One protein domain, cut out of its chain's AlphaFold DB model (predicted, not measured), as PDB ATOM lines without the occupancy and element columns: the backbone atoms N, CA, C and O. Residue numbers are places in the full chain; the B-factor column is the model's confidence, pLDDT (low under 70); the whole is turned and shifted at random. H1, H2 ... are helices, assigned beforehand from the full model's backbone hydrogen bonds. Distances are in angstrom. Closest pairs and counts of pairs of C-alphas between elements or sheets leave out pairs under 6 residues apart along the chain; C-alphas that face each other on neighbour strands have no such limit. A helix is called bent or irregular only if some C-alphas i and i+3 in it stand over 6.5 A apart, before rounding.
ATOM      1  N   SER A 627      89.809  43.158  12.774       98.06
ATOM      2  CA  SER A 627      90.498  41.903  12.431       98.06
ATOM      3  C   SER A 627      91.932  41.867  12.986       98.06
ATOM      4  O   SER A 627      92.343  40.869  13.576       98.06
ATOM      5  N   VAL A 628      92.673  42.982  12.915       98.25
ATOM      6  CA  VAL A 628      94.010  43.108  13.525       98.25
ATOM      7  C   VAL A 628      93.967  42.950  15.048       98.25
ATOM      8  O   VAL A 628      94.753  42.174  15.589       98.25
ATOM      9  N   GLU A 629      93.042  43.634  15.727       98.00
ATOM     10  CA  GLU A 629      92.851  43.540  17.185       98.00
ATOM     11  C   GLU A 629      92.483  42.112  17.627       98.00
ATOM     12  O   GLU A 629      92.955  41.613  18.651       98.00
ATOM     13  N   LEU A 630      91.613  41.437  16.873       97.88
ATOM     14  CA  LEU A 630      91.227  40.057  17.150       97.88
ATOM     15  C   LEU A 630      92.385  39.087  16.926       97.88
ATOM     16  O   LEU A 630      92.603  38.231  17.777       97.88
ATOM     17  N   GLY A 631      93.154  39.248  15.846       97.12
ATOM     18  CA  GLY A 631      94.321  38.410  15.572       97.12
ATOM     19  C   GLY A 631      95.373  38.476  16.668       97.12
ATOM     20  O   GLY A 631      95.831  37.431  17.124       97.12
ATOM     21  N   GLU A 632      95.681  39.675  17.168       96.56
ATOM     22  CA  GLU A 632      96.592  39.851  18.308       96.56
ATOM     23  C   GLU A 632      96.098  39.111  19.559       96.56
ATOM     24  O   GLU A 632      96.874  38.427  20.227       96.56
ATOM     25  N   ARG A 633      94.801  39.224  19.868       97.62
ATOM     26  CA  ARG A 633      94.207  38.605  21.062       97.62
ATOM     27  C   ARG A 633      94.090  37.089  20.947       97.62
ATOM     28  O   ARG A 633      94.458  36.391  21.884       97.62
ATOM     29  N   GLN A 634      93.584  36.576  19.827       96.88
ATOM     30  CA  GLN A 634      93.343  35.143  19.640       96.88
ATOM     31  C   GLN A 634      94.658  34.364  19.527       96.88
ATOM     32  O   GLN A 634      94.792  33.305  20.129       96.88
ATOM     33  N   LEU A 635      95.674  34.901  18.840       96.38
ATOM     34  CA  LEU A 635      96.974  34.229  18.718       96.38
ATOM     35  C   LEU A 635      97.784  34.189  20.020       96.38
ATOM     36  O   LEU A 635      98.736  33.412  20.109       96.38
ATOM     37  N   ALA A 636      97.408  34.980  21.030       96.62
ATOM     38  CA  ALA A 636      97.980  34.880  22.369       96.62
ATOM     39  C   ALA A 636      97.572  33.580  23.091       96.62
ATOM     40  O   ALA A 636      98.218  33.197  24.069       96.62
ATOM     41  N   ASP A 637      96.537  32.882  22.611       96.31
ATOM     42  CA  ASP A 637      96.138  31.593  23.153       96.31
ATOM     43  C   ASP A 637      97.129  30.485  22.745       96.31
ATOM     44  O   ASP A 637      97.232  30.031  21.595       96.31
ATOM     45  N   ALA A 638      97.888  30.027  23.739       95.88
ATOM     46  CA  ALA A 638      98.856  28.952  23.585       95.88
ATOM     47  C   ALA A 638      98.195  27.594  23.283       95.88
ATOM     48  O   ALA A 638      98.859  26.726  22.710       95.88
ATOM     49  N   THR A 639      96.911  27.421  23.613       97.38
ATOM     50  CA  THR A 639      96.170  26.159  23.467       97.38
ATOM     51  C   THR A 639      95.654  25.902  22.051       97.38
ATOM     52  O   THR A 639      95.264  24.775  21.750       97.38
ATOM     53  N   LEU A 640      95.719  26.897  21.158       96.19
ATOM     54  CA  LEU A 640      95.309  26.742  19.763       96.19
ATOM     55  C   LEU A 640      96.037  25.582  19.075       96.19
ATOM     56  O   LEU A 640      97.273  25.500  19.079       96.19
ATOM     57  N   ALA A 641      95.257  24.738  18.400       97.06
ATOM     58  CA  ALA A 641      95.781  23.711  17.516       97.06
ATOM     59  C   ALA A 641      96.655  24.333  16.412       97.06
ATOM     60  O   ALA A 641      96.393  25.440  15.935       97.06
ATOM     61  N   GLN A 642      97.679  23.598  15.963       96.69
ATOM     62  CA  GLN A 642      98.645  24.066  14.957       96.69
ATOM     63  C   GLN A 642      97.955  24.611  13.694       96.69
ATOM     64  O   GLN A 642      98.346  25.661  13.187       96.69
ATOM     65  N   ARG A 643      96.918  23.912  13.214       95.94
ATOM     66  CA  ARG A 643      96.143  24.305  12.031       95.94
ATOM     67  C   ARG A 643      95.372  25.609  12.252       95.94
ATOM     68  O   ARG A 643      95.523  26.528  11.460       95.94
ATOM     69  N   ALA A 644      94.627  25.721  13.351       95.38
ATOM     70  CA  ALA A 644      93.889  26.942  13.684       95.38
ATOM     71  C   ALA A 644      94.833  28.144  13.847       95.38
ATOM     72  O   ALA A 644      94.570  29.227  13.331       95.38
ATOM     73  N   ARG A 645      95.991  27.945  14.496       96.50
ATOM     74  CA  ARG A 645      97.028  28.979  14.615       96.50
ATOM     75  C   ARG A 645      97.555  29.418  13.245       96.50
ATOM     76  O   ARG A 645      97.698  30.615  13.026       96.50
ATOM     77  N   TYR A 646      97.822  28.476  12.338       96.44
ATOM     78  CA  TYR A 646      98.251  28.764  10.964       96.44
ATOM     79  C   TYR A 646      97.202  29.603  10.212       96.44
ATOM     80  O   TYR A 646      97.527  30.651   9.654       96.44
ATOM     81  N   GLU A 647      95.933  29.191  10.253       94.88
ATOM     82  CA  GLU A 647      94.827  29.879   9.574       94.88
ATOM     83  C   GLU A 647      94.606  31.299  10.126       94.88
ATOM     84  O   GLU A 647      94.460  32.246   9.344       94.88
ATOM     85  N   LEU A 648      94.672  31.469  11.453       96.19
ATOM     86  CA  LEU A 648      94.586  32.771  12.119       96.19
ATOM     87  C   LEU A 648      95.763  33.683  11.770       96.19
ATOM     88  O   LEU A 648      95.554  34.857  11.472       96.19
ATOM     89  N   GLN A 649      96.993  33.163  11.768       97.06
ATOM     90  CA  GLN A 649      98.173  33.938  11.379       97.06
ATOM     91  C   GLN A 649      98.076  34.420   9.930       97.06
ATOM     92  O   GLN A 649      98.387  35.579   9.651       97.06
ATOM     93  N   ASN A 650      97.600  33.571   9.020       96.06
ATOM     94  CA  ASN A 650      97.390  33.963   7.631       96.06
ATOM     95  C   ASN A 650      96.323  35.055   7.495       96.06
ATOM     96  O   ASN A 650      96.606  36.089   6.892       96.06
ATOM     97  N   ALA A 651      95.148  34.888   8.114       96.25
ATOM     98  CA  ALA A 651      94.091  35.905   8.086       96.25
ATOM     99  C   ALA A 651      94.550  37.240   8.707       96.25
ATOM    100  O   ALA A 651      94.251  38.316   8.189       96.25
ATOM    101  N   TRP A 652      95.333  37.179   9.786       97.81
ATOM    102  CA  TRP A 652      95.879  38.358  10.451       97.81
ATOM    103  C   TRP A 652      96.904  39.103   9.583       97.81
ATOM    104  O   TRP A 652      96.882  40.336   9.510       97.81
ATOM    105  N   GLY A 653      97.771  38.372   8.880       97.44
ATOM    106  CA  GLY A 653      98.688  38.951   7.898       97.44
ATOM    107  C   GLY A 653      97.955  39.535   6.683       97.44
ATOM    108  O   GLY A 653      98.325  40.610   6.206       97.44
ATOM    109  N   ASP A 654      96.871  38.896   6.227       97.00
ATOM    110  CA  ASP A 654      96.032  39.396   5.128       97.00
ATOM    111  C   ASP A 654      95.367  40.728   5.497       97.00
ATOM    112  O   ASP A 654      95.344  41.654   4.684       97.00
ATOM    113  N   ALA A 655      94.914  40.876   6.748       97.81
ATOM    114  CA  ALA A 655      94.337  42.125   7.235       97.81
ATOM    115  C   ALA A 655      95.354  43.281   7.215       97.81
ATOM    116  O   ALA A 655      95.042  44.391   6.768       97.81
ATOM    117  N   HIS A 656      96.598  43.015   7.627       98.19
ATOM    118  CA  HIS A 656      97.695  43.981   7.533       98.19
ATOM    119  C   HIS A 656      98.001  44.345   6.077       98.19
ATOM    120  O   HIS A 656      98.142  45.524   5.751       98.19
ATOM    121  N   GLN A 657      98.046  43.359   5.182       96.94
ATOM    122  CA  GLN A 657      98.232  43.608   3.756       96.94
ATOM    123  C   GLN A 657      97.121  44.510   3.197       96.94
ATOM    124  O   GLN A 657      97.414  45.469   2.484       96.94
ATOM    125  N   SER A 658      95.861  44.249   3.545       97.12
ATOM    126  CA  SER A 658      94.714  45.045   3.099       97.12
ATOM    127  C   SER A 658      94.747  46.484   3.642       97.12
ATOM    128  O   SER A 658      94.452  47.416   2.892       97.12
ATOM    129  N   LEU A 659      95.190  46.705   4.889       98.31
ATOM    130  CA  LEU A 659      95.433  48.053   5.438       98.31
ATOM    131  C   LEU A 659      96.564  48.785   4.705       98.31
ATOM    132  O   LEU A 659      96.479  49.998   4.480       98.31
ATOM    133  N   GLY A 660      97.604  48.053   4.303       96.62
ATOM    134  CA  GLY A 660      98.678  48.574   3.463       96.62
ATOM    135  C   GLY A 660      98.156  49.041   2.106       96.62
ATOM    136  O   GLY A 660      98.408  50.179   1.712       96.62
ATOM    137  N   VAL A 661      97.347  48.214   1.431       95.38
ATOM    138  CA  VAL A 661      96.709  48.569   0.149       95.38
ATOM    139  C   VAL A 661      95.791  49.780   0.308       95.38
ATOM    140  O   VAL A 661      95.880  50.711  -0.489       95.38
ATOM    141  N   LEU A 662      94.957  49.821   1.352       95.88
ATOM    142  CA  LEU A 662      94.101  50.973   1.648       95.88
ATOM    143  C   LEU A 662      94.920  52.266   1.799       95.88
ATOM    144  O   LEU A 662      94.563  53.301   1.235       95.88
ATOM    145  N   SER A 663      96.026  52.199   2.539       96.00
ATOM    146  CA  SER A 663      96.890  53.354   2.797       96.00
ATOM    147  C   SER A 663      97.613  53.816   1.529       96.00
ATOM    148  O   SER A 663      97.598  55.003   1.209       96.00
ATOM    149  N   LEU A 664      98.184  52.885   0.760       93.06
ATOM    150  CA  LEU A 664      98.942  53.204  -0.449       93.06
ATOM    151  C   LEU A 664      98.031  53.699  -1.579       93.06
ATOM    152  O   LEU A 664      98.253  54.768  -2.146       93.06
ATOM    153  N   VAL A 665      97.000  52.919  -1.908       91.19
ATOM    154  CA  VAL A 665      96.186  53.130  -3.109       91.19
ATOM    155  C   VAL A 665      95.167  54.240  -2.891       91.19
ATOM    156  O   VAL A 665      95.083  55.143  -3.718       91.19
ATOM    157  N   HIS A 666      94.428  54.208  -1.777       92.25
ATOM    158  CA  HIS A 666      93.287  55.113  -1.571       92.25
ATOM    159  C   HIS A 666      93.635  56.365  -0.773       92.25
ATOM    160  O   HIS A 666      93.044  57.415  -1.008       92.25
ATOM    161  N   ARG A 667      94.592  56.287   0.161       93.31
ATOM    162  CA  ARG A 667      95.009  57.444   0.980       93.31
ATOM    163  C   ARG A 667      96.252  58.153   0.474       93.31
ATOM    164  O   ARG A 667      96.547  59.241   0.956       93.31
ATOM    165  N   ARG A 668      96.965  57.542  -0.475       91.94
ATOM    166  CA  ARG A 668      98.255  58.032  -0.974       91.94
ATOM    167  C   ARG A 668      99.286  58.230   0.151       91.94
ATOM    168  O   ARG A 668     100.120  59.127   0.089       91.94
ATOM    169  N   ASP A 669      99.229  57.386   1.183       93.50
ATOM    170  CA  ASP A 669     100.115  57.422   2.349       93.50
ATOM    171  C   ASP A 669     101.087  56.234   2.315       93.50
ATOM    172  O   ASP A 669     100.858  55.177   2.913       93.50
ATOM    173  N   ALA A 670     102.183  56.415   1.574       93.19
ATOM    174  CA  ALA A 670     103.218  55.399   1.387       93.19
ATOM    175  C   ALA A 670     103.950  55.034   2.691       93.19
ATOM    176  O   ALA A 670     104.347  53.883   2.875       93.19
ATOM    177  N   LEU A 671     104.110  55.989   3.615       94.00
ATOM    178  CA  LEU A 671     104.784  55.753   4.894       94.00
ATOM    179  C   LEU A 671     103.961  54.814   5.774       94.00
ATOM    180  O   LEU A 671     104.479  53.801   6.245       94.00
ATOM    181  N   THR A 672     102.671  55.106   5.953       96.12
ATOM    182  CA  THR A 672     101.774  54.233   6.718       96.12
ATOM    183  C   THR A 672     101.600  52.882   6.029       96.12
ATOM    184  O   THR A 672     101.623  51.847   6.696       96.12
ATOM    185  N   ALA A 673     101.480  52.861   4.697       96.06
ATOM    186  CA  ALA A 673     101.372  51.619   3.939       96.06
ATOM    187  C   ALA A 673     102.570  50.692   4.157       96.06
ATOM    188  O   ALA A 673     102.387  49.506   4.435       96.06
ATOM    189  N   ARG A 674     103.792  51.238   4.099       96.00
ATOM    190  CA  ARG A 674     105.029  50.493   4.349       96.00
ATOM    191  C   ARG A 674     105.014  49.788   5.702       96.00
ATOM    192  O   ARG A 674     105.332  48.605   5.759       96.00
ATOM    193  N   LEU A 675     104.598  50.481   6.764       97.38
ATOM    194  CA  LEU A 675     104.517  49.897   8.108       97.38
ATOM    195  C   LEU A 675     103.551  48.706   8.157       97.38
ATOM    196  O   LEU A 675     103.845  47.689   8.787       97.38
ATOM    197  N   TRP A 676     102.405  48.807   7.480       97.88
ATOM    198  CA  TRP A 676     101.444  47.706   7.392       97.88
ATOM    199  C   TRP A 676     101.984  46.523   6.589       97.88
ATOM    200  O   TRP A 676     101.850  45.379   7.018       97.88
ATOM    201  N   PHE A 677     102.639  46.785   5.459       97.31
ATOM    202  CA  PHE A 677     103.243  45.754   4.618       97.31
ATOM    203  C   PHE A 677     104.408  45.024   5.297       97.31
ATOM    204  O   PHE A 677     104.485  43.799   5.218       97.31
ATOM    205  N   GLU A 678     105.285  45.741   6.004       97.00
ATOM    206  CA  GLU A 678     106.374  45.140   6.786       97.00
ATOM    207  C   GLU A 678     105.822  44.226   7.891       97.00
ATOM    208  O   GLU A 678     106.310  43.109   8.070       97.00
ATOM    209  N   LYS A 679     104.745  44.641   8.575       97.69
ATOM    210  CA  LYS A 679     104.036  43.774   9.527       97.69
ATOM    211  C   LYS A 679     103.412  42.553   8.852       97.69
ATOM    212  O   LYS A 679     103.553  41.452   9.370       97.69
ATOM    213  N   ALA A 680     102.762  42.721   7.701       97.31
ATOM    214  CA  ALA A 680     102.170  41.610   6.957       97.31
ATOM    215  C   ALA A 680     103.211  40.559   6.533       97.31
ATOM    216  O   ALA A 680     102.891  39.380   6.510       97.31
ATOM    217  N   LEU A 681     104.452  40.955   6.218       96.75
ATOM    218  CA  LEU A 681     105.552  40.016   5.939       96.75
ATOM    219  C   LEU A 681     106.099  39.331   7.194       96.75
ATOM    220  O   LEU A 681     106.607  38.216   7.106       96.75
ATOM    221  N   ALA A 682     106.031  39.996   8.347       96.62
ATOM    222  CA  ALA A 682     106.432  39.414   9.624       96.62
ATOM    223  C   ALA A 682     105.379  38.442  10.191       96.62
ATOM    224  O   ALA A 682     105.699  37.631  11.061       96.62
ATOM    225  N   ILE A 683     104.129  38.542   9.726       93.94
ATOM    226  CA  ILE A 683     102.982  37.770  10.199       93.94
ATOM    227  C   ILE A 683     102.575  36.739   9.147       93.94
ATOM    228  O   ILE A 683     102.198  37.073   8.026       93.94
ATOM    229  N   GLY A 684     102.524  35.481   9.567       82.88
ATOM    230  CA  GLY A 684     102.042  34.394   8.729       82.88
ATOM    231  C   GLY A 684     103.174  33.536   8.162       82.88
ATOM    232  O   GLY A 684     104.286  34.018   7.951       82.88
ATOM    233  N   PRO A 685     102.912  32.243   7.956       83.31
ATOM    234  CA  PRO A 685     103.875  31.301   7.390       83.31
ATOM    235  C   PRO A 685     104.034  31.425   5.868       83.31
ATOM    236  O   PRO A 685     105.057  30.989   5.339       83.31
ATOM    237  N   ASP A 686     103.055  32.007   5.169       92.81
ATOM    238  CA  ASP A 686     103.037  32.003   3.707       92.81
ATOM    239  C   ASP A 686     103.779  33.206   3.101       92.81
ATOM    240  O   ASP A 686     103.618  34.346   3.554       92.81
ATOM    241  N   PRO A 687     104.580  32.994   2.041       92.75
ATOM    242  CA  PRO A 687     105.272  34.077   1.360       92.75
ATOM    243  C   PRO A 687     104.278  35.009   0.655       92.75
ATOM    244  O   PRO A 687     103.342  34.567  -0.007       92.75
ATOM    245  N   ARG A 688     104.529  36.322   0.730       95.25
ATOM    246  CA  ARG A 688     103.680  37.365   0.125       95.25
ATOM    247  C   ARG A 688     104.435  38.108  -0.987       95.25
ATOM    248  O   ARG A 688     104.816  39.265  -0.792       95.25
ATOM    249  N   PRO A 689     104.666  37.478  -2.157       95.31
ATOM    250  CA  PRO A 689     105.529  38.030  -3.202       95.31
ATOM    251  C   PRO A 689     105.036  39.375  -3.741       95.31
ATOM    252  O   PRO A 689     105.850  40.240  -4.033       95.31
ATOM    253  N   LEU A 690     103.721  39.609  -3.803       91.50
ATOM    254  CA  LEU A 690     103.177  40.916  -4.199       91.50
ATOM    255  C   LEU A 690     103.639  42.041  -3.260       91.50
ATOM    256  O   LEU A 690     103.908  43.156  -3.703       91.50
ATOM    257  N   ILE A 691     103.772  41.761  -1.958       94.94
ATOM    258  CA  ILE A 691     104.258  42.754  -0.997       94.94
ATOM    259  C   ILE A 691     105.737  43.047  -1.226       94.94
ATOM    260  O   ILE A 691     106.116  44.213  -1.331       94.94
ATOM    261  N   SER A 692     106.566  42.006  -1.319       94.88
ATOM    262  CA  SER A 692     108.015  42.171  -1.466       94.88
ATOM    263  C   SER A 692     108.420  42.726  -2.830       94.88
ATOM    264  O   SER A 692     109.359  43.513  -2.907       94.88
ATOM    265  N   ASN A 693     107.726  42.319  -3.893       93.50
ATOM    266  CA  ASN A 693     108.137  42.589  -5.269       93.50
ATOM    267  C   ASN A 693     107.512  43.867  -5.829       93.50
ATOM    268  O   ASN A 693     108.094  44.466  -6.728       93.50
ATOM    269  N   GLU A 694     106.349  44.284  -5.318       91.50
ATOM    270  CA  GLU A 694     105.589  45.394  -5.902       91.50
ATOM    271  C   GLU A 694     105.247  46.471  -4.868       91.50
ATOM    272  O   GLU A 694     105.656  47.624  -5.023       91.50
ATOM    273  N   TYR A 695     104.550  46.122  -3.780       92.88
ATOM    274  CA  TYR A 695     104.029  47.133  -2.852       92.88
ATOM    275  C   TYR A 695     105.109  47.850  -2.031       92.88
ATOM    276  O   TYR A 695     105.061  49.073  -1.898       92.88
ATOM    277  N   LEU A 696     106.087  47.129  -1.471       94.69
ATOM    278  CA  LEU A 696     107.171  47.753  -0.704       94.69
ATOM    279  C   LEU A 696     108.098  48.614  -1.573       94.69
ATOM    280  O   LEU A 696     108.383  49.739  -1.150       94.69
ATOM    281  N   PRO A 697     108.526  48.173  -2.774       93.56
ATOM    282  CA  PRO A 697     109.224  49.044  -3.718       93.56
ATOM    283  C   PRO A 697     108.442  50.325  -4.028       93.56
ATOM    284  O   PRO A 697     108.999  51.415  -3.925       93.56
ATOM    285  N   ALA A 698     107.129  50.223  -4.268       90.25
ATOM    286  CA  ALA A 698     106.280  51.394  -4.494       90.25
ATOM    287  C   ALA A 698     106.226  52.358  -3.289       90.25
ATOM    288  O   ALA A 698     105.963  53.544  -3.464       90.25
ATOM    289  N   CYS A 699     106.512  51.889  -2.069       92.56
ATOM    290  CA  CYS A 699     106.601  52.749  -0.887       92.56
ATOM    291  C   CYS A 699     107.984  53.409  -0.698       92.56
ATOM    292  O   CYS A 699     108.088  54.386   0.043       92.56
ATOM    293  N   ALA A 700     109.053  52.865  -1.293       85.69
ATOM    294  CA  ALA A 700     110.439  53.251  -1.000       85.69
ATOM    295  C   ALA A 700     110.915  54.504  -1.756       85.69
ATOM    296  O   ALA A 700     111.767  55.230  -1.244       85.69
ATOM    297  N   ASP A 701     110.339  54.792  -2.922       66.06
ATOM    298  CA  ASP A 701     110.897  55.781  -3.857       66.06
ATOM    299  C   ASP A 701     110.313  57.197  -3.723       66.06
ATOM    300  O   ASP A 701     110.536  58.046  -4.584       66.06
ATOM    301  N   GLY A 702     109.512  57.467  -2.683       66.19
ATOM    302  CA  GLY A 702     108.624  58.637  -2.712       66.19
ATOM    303  C   GLY A 702     107.773  58.633  -3.987       66.19
ATOM    304  O   GLY A 702     107.488  59.698  -4.536       66.19
ATOM    305  N   ALA A 703     107.472  57.425  -4.487       62.91
ATOM    306  CA  ALA A 703     106.843  57.207  -5.770       62.91
ATOM    307  C   ALA A 703     105.565  58.029  -5.818       62.91
ATOM    308  O   ALA A 703     104.760  58.003  -4.883       62.91
ATOM    309  N   ASP A 704     105.424  58.779  -6.908       72.81
ATOM    310  CA  ASP A 704     104.207  59.509  -7.200       72.81
ATOM    311  C   ASP A 704     103.032  58.523  -7.062       72.81
ATOM    312  O   ASP A 704     103.005  57.521  -7.785       72.81
ATOM    313  N   PRO A 705     102.092  58.743  -6.125       66.19
ATOM    314  CA  PRO A 705     100.955  57.849  -5.933       66.19
ATOM    315  C   PRO A 705     100.124  57.692  -7.215       66.19
ATOM    316  O   PRO A 705      99.397  56.706  -7.376       66.19
ATOM    317  N   ASP A 706     100.247  58.635  -8.148       72.06
ATOM    318  CA  ASP A 706      99.602  58.605  -9.457       72.06
ATOM    319  C   ASP A 706     100.363  57.753 -10.492       72.06
ATOM    320  O   ASP A 706      99.886  57.557 -11.607       72.06
ATOM    321  N   ARG A 707     101.516  57.183 -10.119       77.19
ATOM    322  CA  ARG A 707     102.350  56.285 -10.937       77.19
ATOM    323  C   ARG A 707     102.564  54.919 -10.289       77.19
ATOM    324  O   ARG A 707     103.639  54.329 -10.408       77.19
ATOM    325  N   LEU A 708     101.549  54.406  -9.598       79.94
ATOM    326  CA  LEU A 708     101.576  53.012  -9.165       79.94
ATOM    327  C   LEU A 708     101.662  52.097 -10.403       79.94
ATOM    328  O   LEU A 708     101.016  52.396 -11.411       79.94
ATOM    329  N   PRO A 709     102.447  51.001 -10.353       77.12
ATOM    330  CA  PRO A 709     102.481  50.007 -11.422       77.12
ATOM    331  C   PRO A 709     101.072  49.578 -11.819       77.12
ATOM    332  O   PRO A 709     100.201  49.477 -10.961       77.12
ATOM    333  N   GLU A 710     100.842  49.291 -13.099       74.00
ATOM    334  CA  GLU A 710      99.511  48.905 -13.593       74.00
ATOM    335  C   GLU A 710      98.977  47.640 -12.890       74.00
ATOM    336  O   GLU A 710      97.783  47.529 -12.630       74.00
ATOM    337  N   SER A 711      99.874  46.747 -12.456       70.44
ATOM    338  CA  SER A 711      99.568  45.587 -11.607       70.44
ATOM    339  C   SER A 711      99.018  45.956 -10.219       70.44
ATOM    340  O   SER A 711      98.233  45.207  -9.639       70.44
ATOM    341  N   ILE A 712      99.394  47.128  -9.698       70.62
ATOM    342  CA  ILE A 712      98.896  47.728  -8.454       70.62
ATOM    343  C   ILE A 712      97.743  48.701  -8.734       70.62
ATOM    344  O   ILE A 712      96.973  49.026  -7.830       70.62
ATOM    345  N   ALA A 713      97.589  49.180  -9.969       64.12
ATOM    346  CA  ALA A 713      96.523  50.078 -10.373       64.12
ATOM    347  C   ALA A 713      95.205  49.305 -10.480       64.12
ATOM    348  O   ALA A 713      94.643  49.072 -11.543       64.12
ATOM    349  N   ILE A 714      94.645  48.992  -9.314       69.44
ATOM    350  CA  ILE A 714      93.295  48.463  -9.153       69.44
ATOM    351  C   ILE A 714      92.267  49.386  -9.856       69.44
ATOM    352  O   ILE A 714      91.164  48.958 -10.190       69.44
ATOM    353  N   GLN A 715      92.633  50.653 -10.098       66.06
ATOM    354  CA  GLN A 715      91.821  51.766 -10.594       66.06
ATOM    355  C   GLN A 715      90.776  51.379 -11.652       66.06
ATOM    356  O   GLN A 715      89.626  51.767 -11.476       66.06
ATOM    357  N   HIS A 716      91.111  50.512 -12.613       79.12
ATOM    358  CA  HIS A 716      90.254  50.188 -13.761       79.12
ATOM    359  C   HIS A 716      89.309  48.981 -13.600       79.12
ATOM    360  O   HIS A 716      88.649  48.577 -14.563       79.12
ATOM    361  N   TRP A 717      89.223  48.365 -12.416       87.88
ATOM    362  CA  TRP A 717      88.309  47.235 -12.214       87.88
ATOM    363  C   TRP A 717      86.838  47.663 -12.363       87.88
ATOM    364  O   TRP A 717      86.374  48.587 -11.696       87.88
ATOM    365  N   GLY A 718      86.096  46.986 -13.245       80.12
ATOM    366  CA  GLY A 718      84.668  47.237 -13.469       80.12
ATOM    367  C   GLY A 718      84.330  48.546 -14.202       80.12
ATOM    368  O   GLY A 718      83.146  48.877 -14.326       80.12
ATOM    369  N   GLU A 719      85.321  49.296 -14.696       87.19
ATOM    370  CA  GLU A 719      85.072  50.494 -15.501       87.19
ATOM    371  C   GLU A 719      84.414  50.135 -16.840       87.19
ATOM    372  O   GLU A 719      84.708  49.114 -17.468       87.19
ATOM    373  N   ALA A 720      83.486  50.983 -17.290       88.38
ATOM    374  CA  ALA A 720      82.836  50.783 -18.576       88.38
ATOM    375  C   ALA A 720      83.858  50.953 -19.705       88.38
ATOM    376  O   ALA A 720      84.633  51.909 -19.705       88.38
ATOM    377  N   CYS A 721      83.811  50.065 -20.702       89.44
ATOM    378  CA  CYS A 721      84.639  50.229 -21.889       89.44
ATOM    379  C   CYS A 721      84.341  51.598 -22.530       89.44
ATOM    380  O   CYS A 721      83.169  51.851 -22.857       89.44
ATOM    381  N   PRO A 722      85.346  52.486 -22.681       87.38
ATOM    382  CA  PRO A 722      85.139  53.793 -23.282       87.38
ATOM    383  C   PRO A 722      84.605  53.621 -24.701       87.38
ATOM    384  O   PRO A 722      84.999  52.698 -25.419       87.38
ATOM    385  N   ARG A 723      83.678  54.498 -25.094       77.69
ATOM    386  CA  ARG A 723      83.206  54.521 -26.479       77.69
ATOM    387  C   ARG A 723      84.384  54.925 -27.381       77.69
ATOM    388  O   ARG A 723      85.116  55.832 -26.979       77.69
ATOM    389  N   PRO A 724      84.588  54.225 -28.510       62.62
ATOM    390  CA  PRO A 724      85.683  54.497 -29.435       62.62
ATOM    391  C   PRO A 724      85.621  55.905 -30.030       62.62
ATOM    392  O   PRO A 724      84.504  56.478 -30.093       62.62
TER     393      PRO A 724
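What this domain is: This is residues 627 to 724 of the 724 residues of an uncharacterized protein of Planctomycetes bacterium (UniProt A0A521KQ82). A long helix, H2, is the spine of a small helical body: H1 folds back along residues 645 to 656 of H2, H3 folds back along H2 from its other end, and H4 packs on H3 to complete a three-helix up-and-down bundle of H2, H3 and H4. After H4 comes a long stretch with no named element, residues 701 to 724, and its last part, residues 716 to 724, sticks out as a free tail that adds to the length. The printed part has 98 residues, with four named helices in the order H1, H2, H3, H4 and no named strand, and its class is all helix. The whole is loose, with a radius of gyration of the C-alphas of 16.0 A, and it spans 60 by 30 by 21 A, only just elongated.

Where its parts are: H2, the longest helix, is residues 642 to 666, 35.6 A from C-alpha 642 at (98.645, 24.066, 14.957) to C-alpha 666. Before it, H1 is residues 627 to 635, 11.8 A long, beginning at C-alpha 627 at (90.498, 41.903, 12.431). After H2, H3 is residues 670 to 682, 18.3 A long. H4 is residues 689 to 700, 16.1 A long, ending at C-alpha 700 at (110.439, 53.251, -1.000). H4 is irregular, but only just: C-alphas 693 and 696 are 7.0 A apart.

How they stand to each other: H2 and H3 touch and form a helical hairpin, opposite ways at a shallow tilt of 13 degrees; their closest C-alphas, of Gly 660 and Ala 673, are 4.1 A apart. H1 and H2 form another hairpin, opposite ways at a shallow tilt of 23 degrees. H2 touches H1 with residues 645 to 656 alone, and their closest C-alphas, of Gly 631 and Trp 652, are 5.4 A apart. H3 and H4 form a third hairpin, opposite ways at a shallow tilt of 30 degrees; their closest C-alphas, of Ala 670 and Cys 699, are 4.9 A apart. H2 and H4 are close but not clearly touching, with the closest C-alphas, of Leu 664 and Cys 699, 7.7 A apart. They run the same way at a steep tilt of 36 degrees, only just past shallow. H1 is apart from H3 and from H4. In H1, H2 and H3 every O i to N i+4 pair is within hydrogen-bond range; in H4 6 of 8 are.

The domain as a whole: The two C-alphas farthest apart, of Thr 639 and Pro 724, are 60.9 A apart. Without residues 716 to 724, which stand free, the body spans 46 by 21 by 21 A. The printed part has no cut and ends at the chain's last residue, 724. The link H2 to H3 is tight, and the links H1 to H2 and H3 to H4 are short. The mean pLDDT of the printed part is 90.2, and residues 701 to 703, 705, 713 to 715 and 724 are under 70.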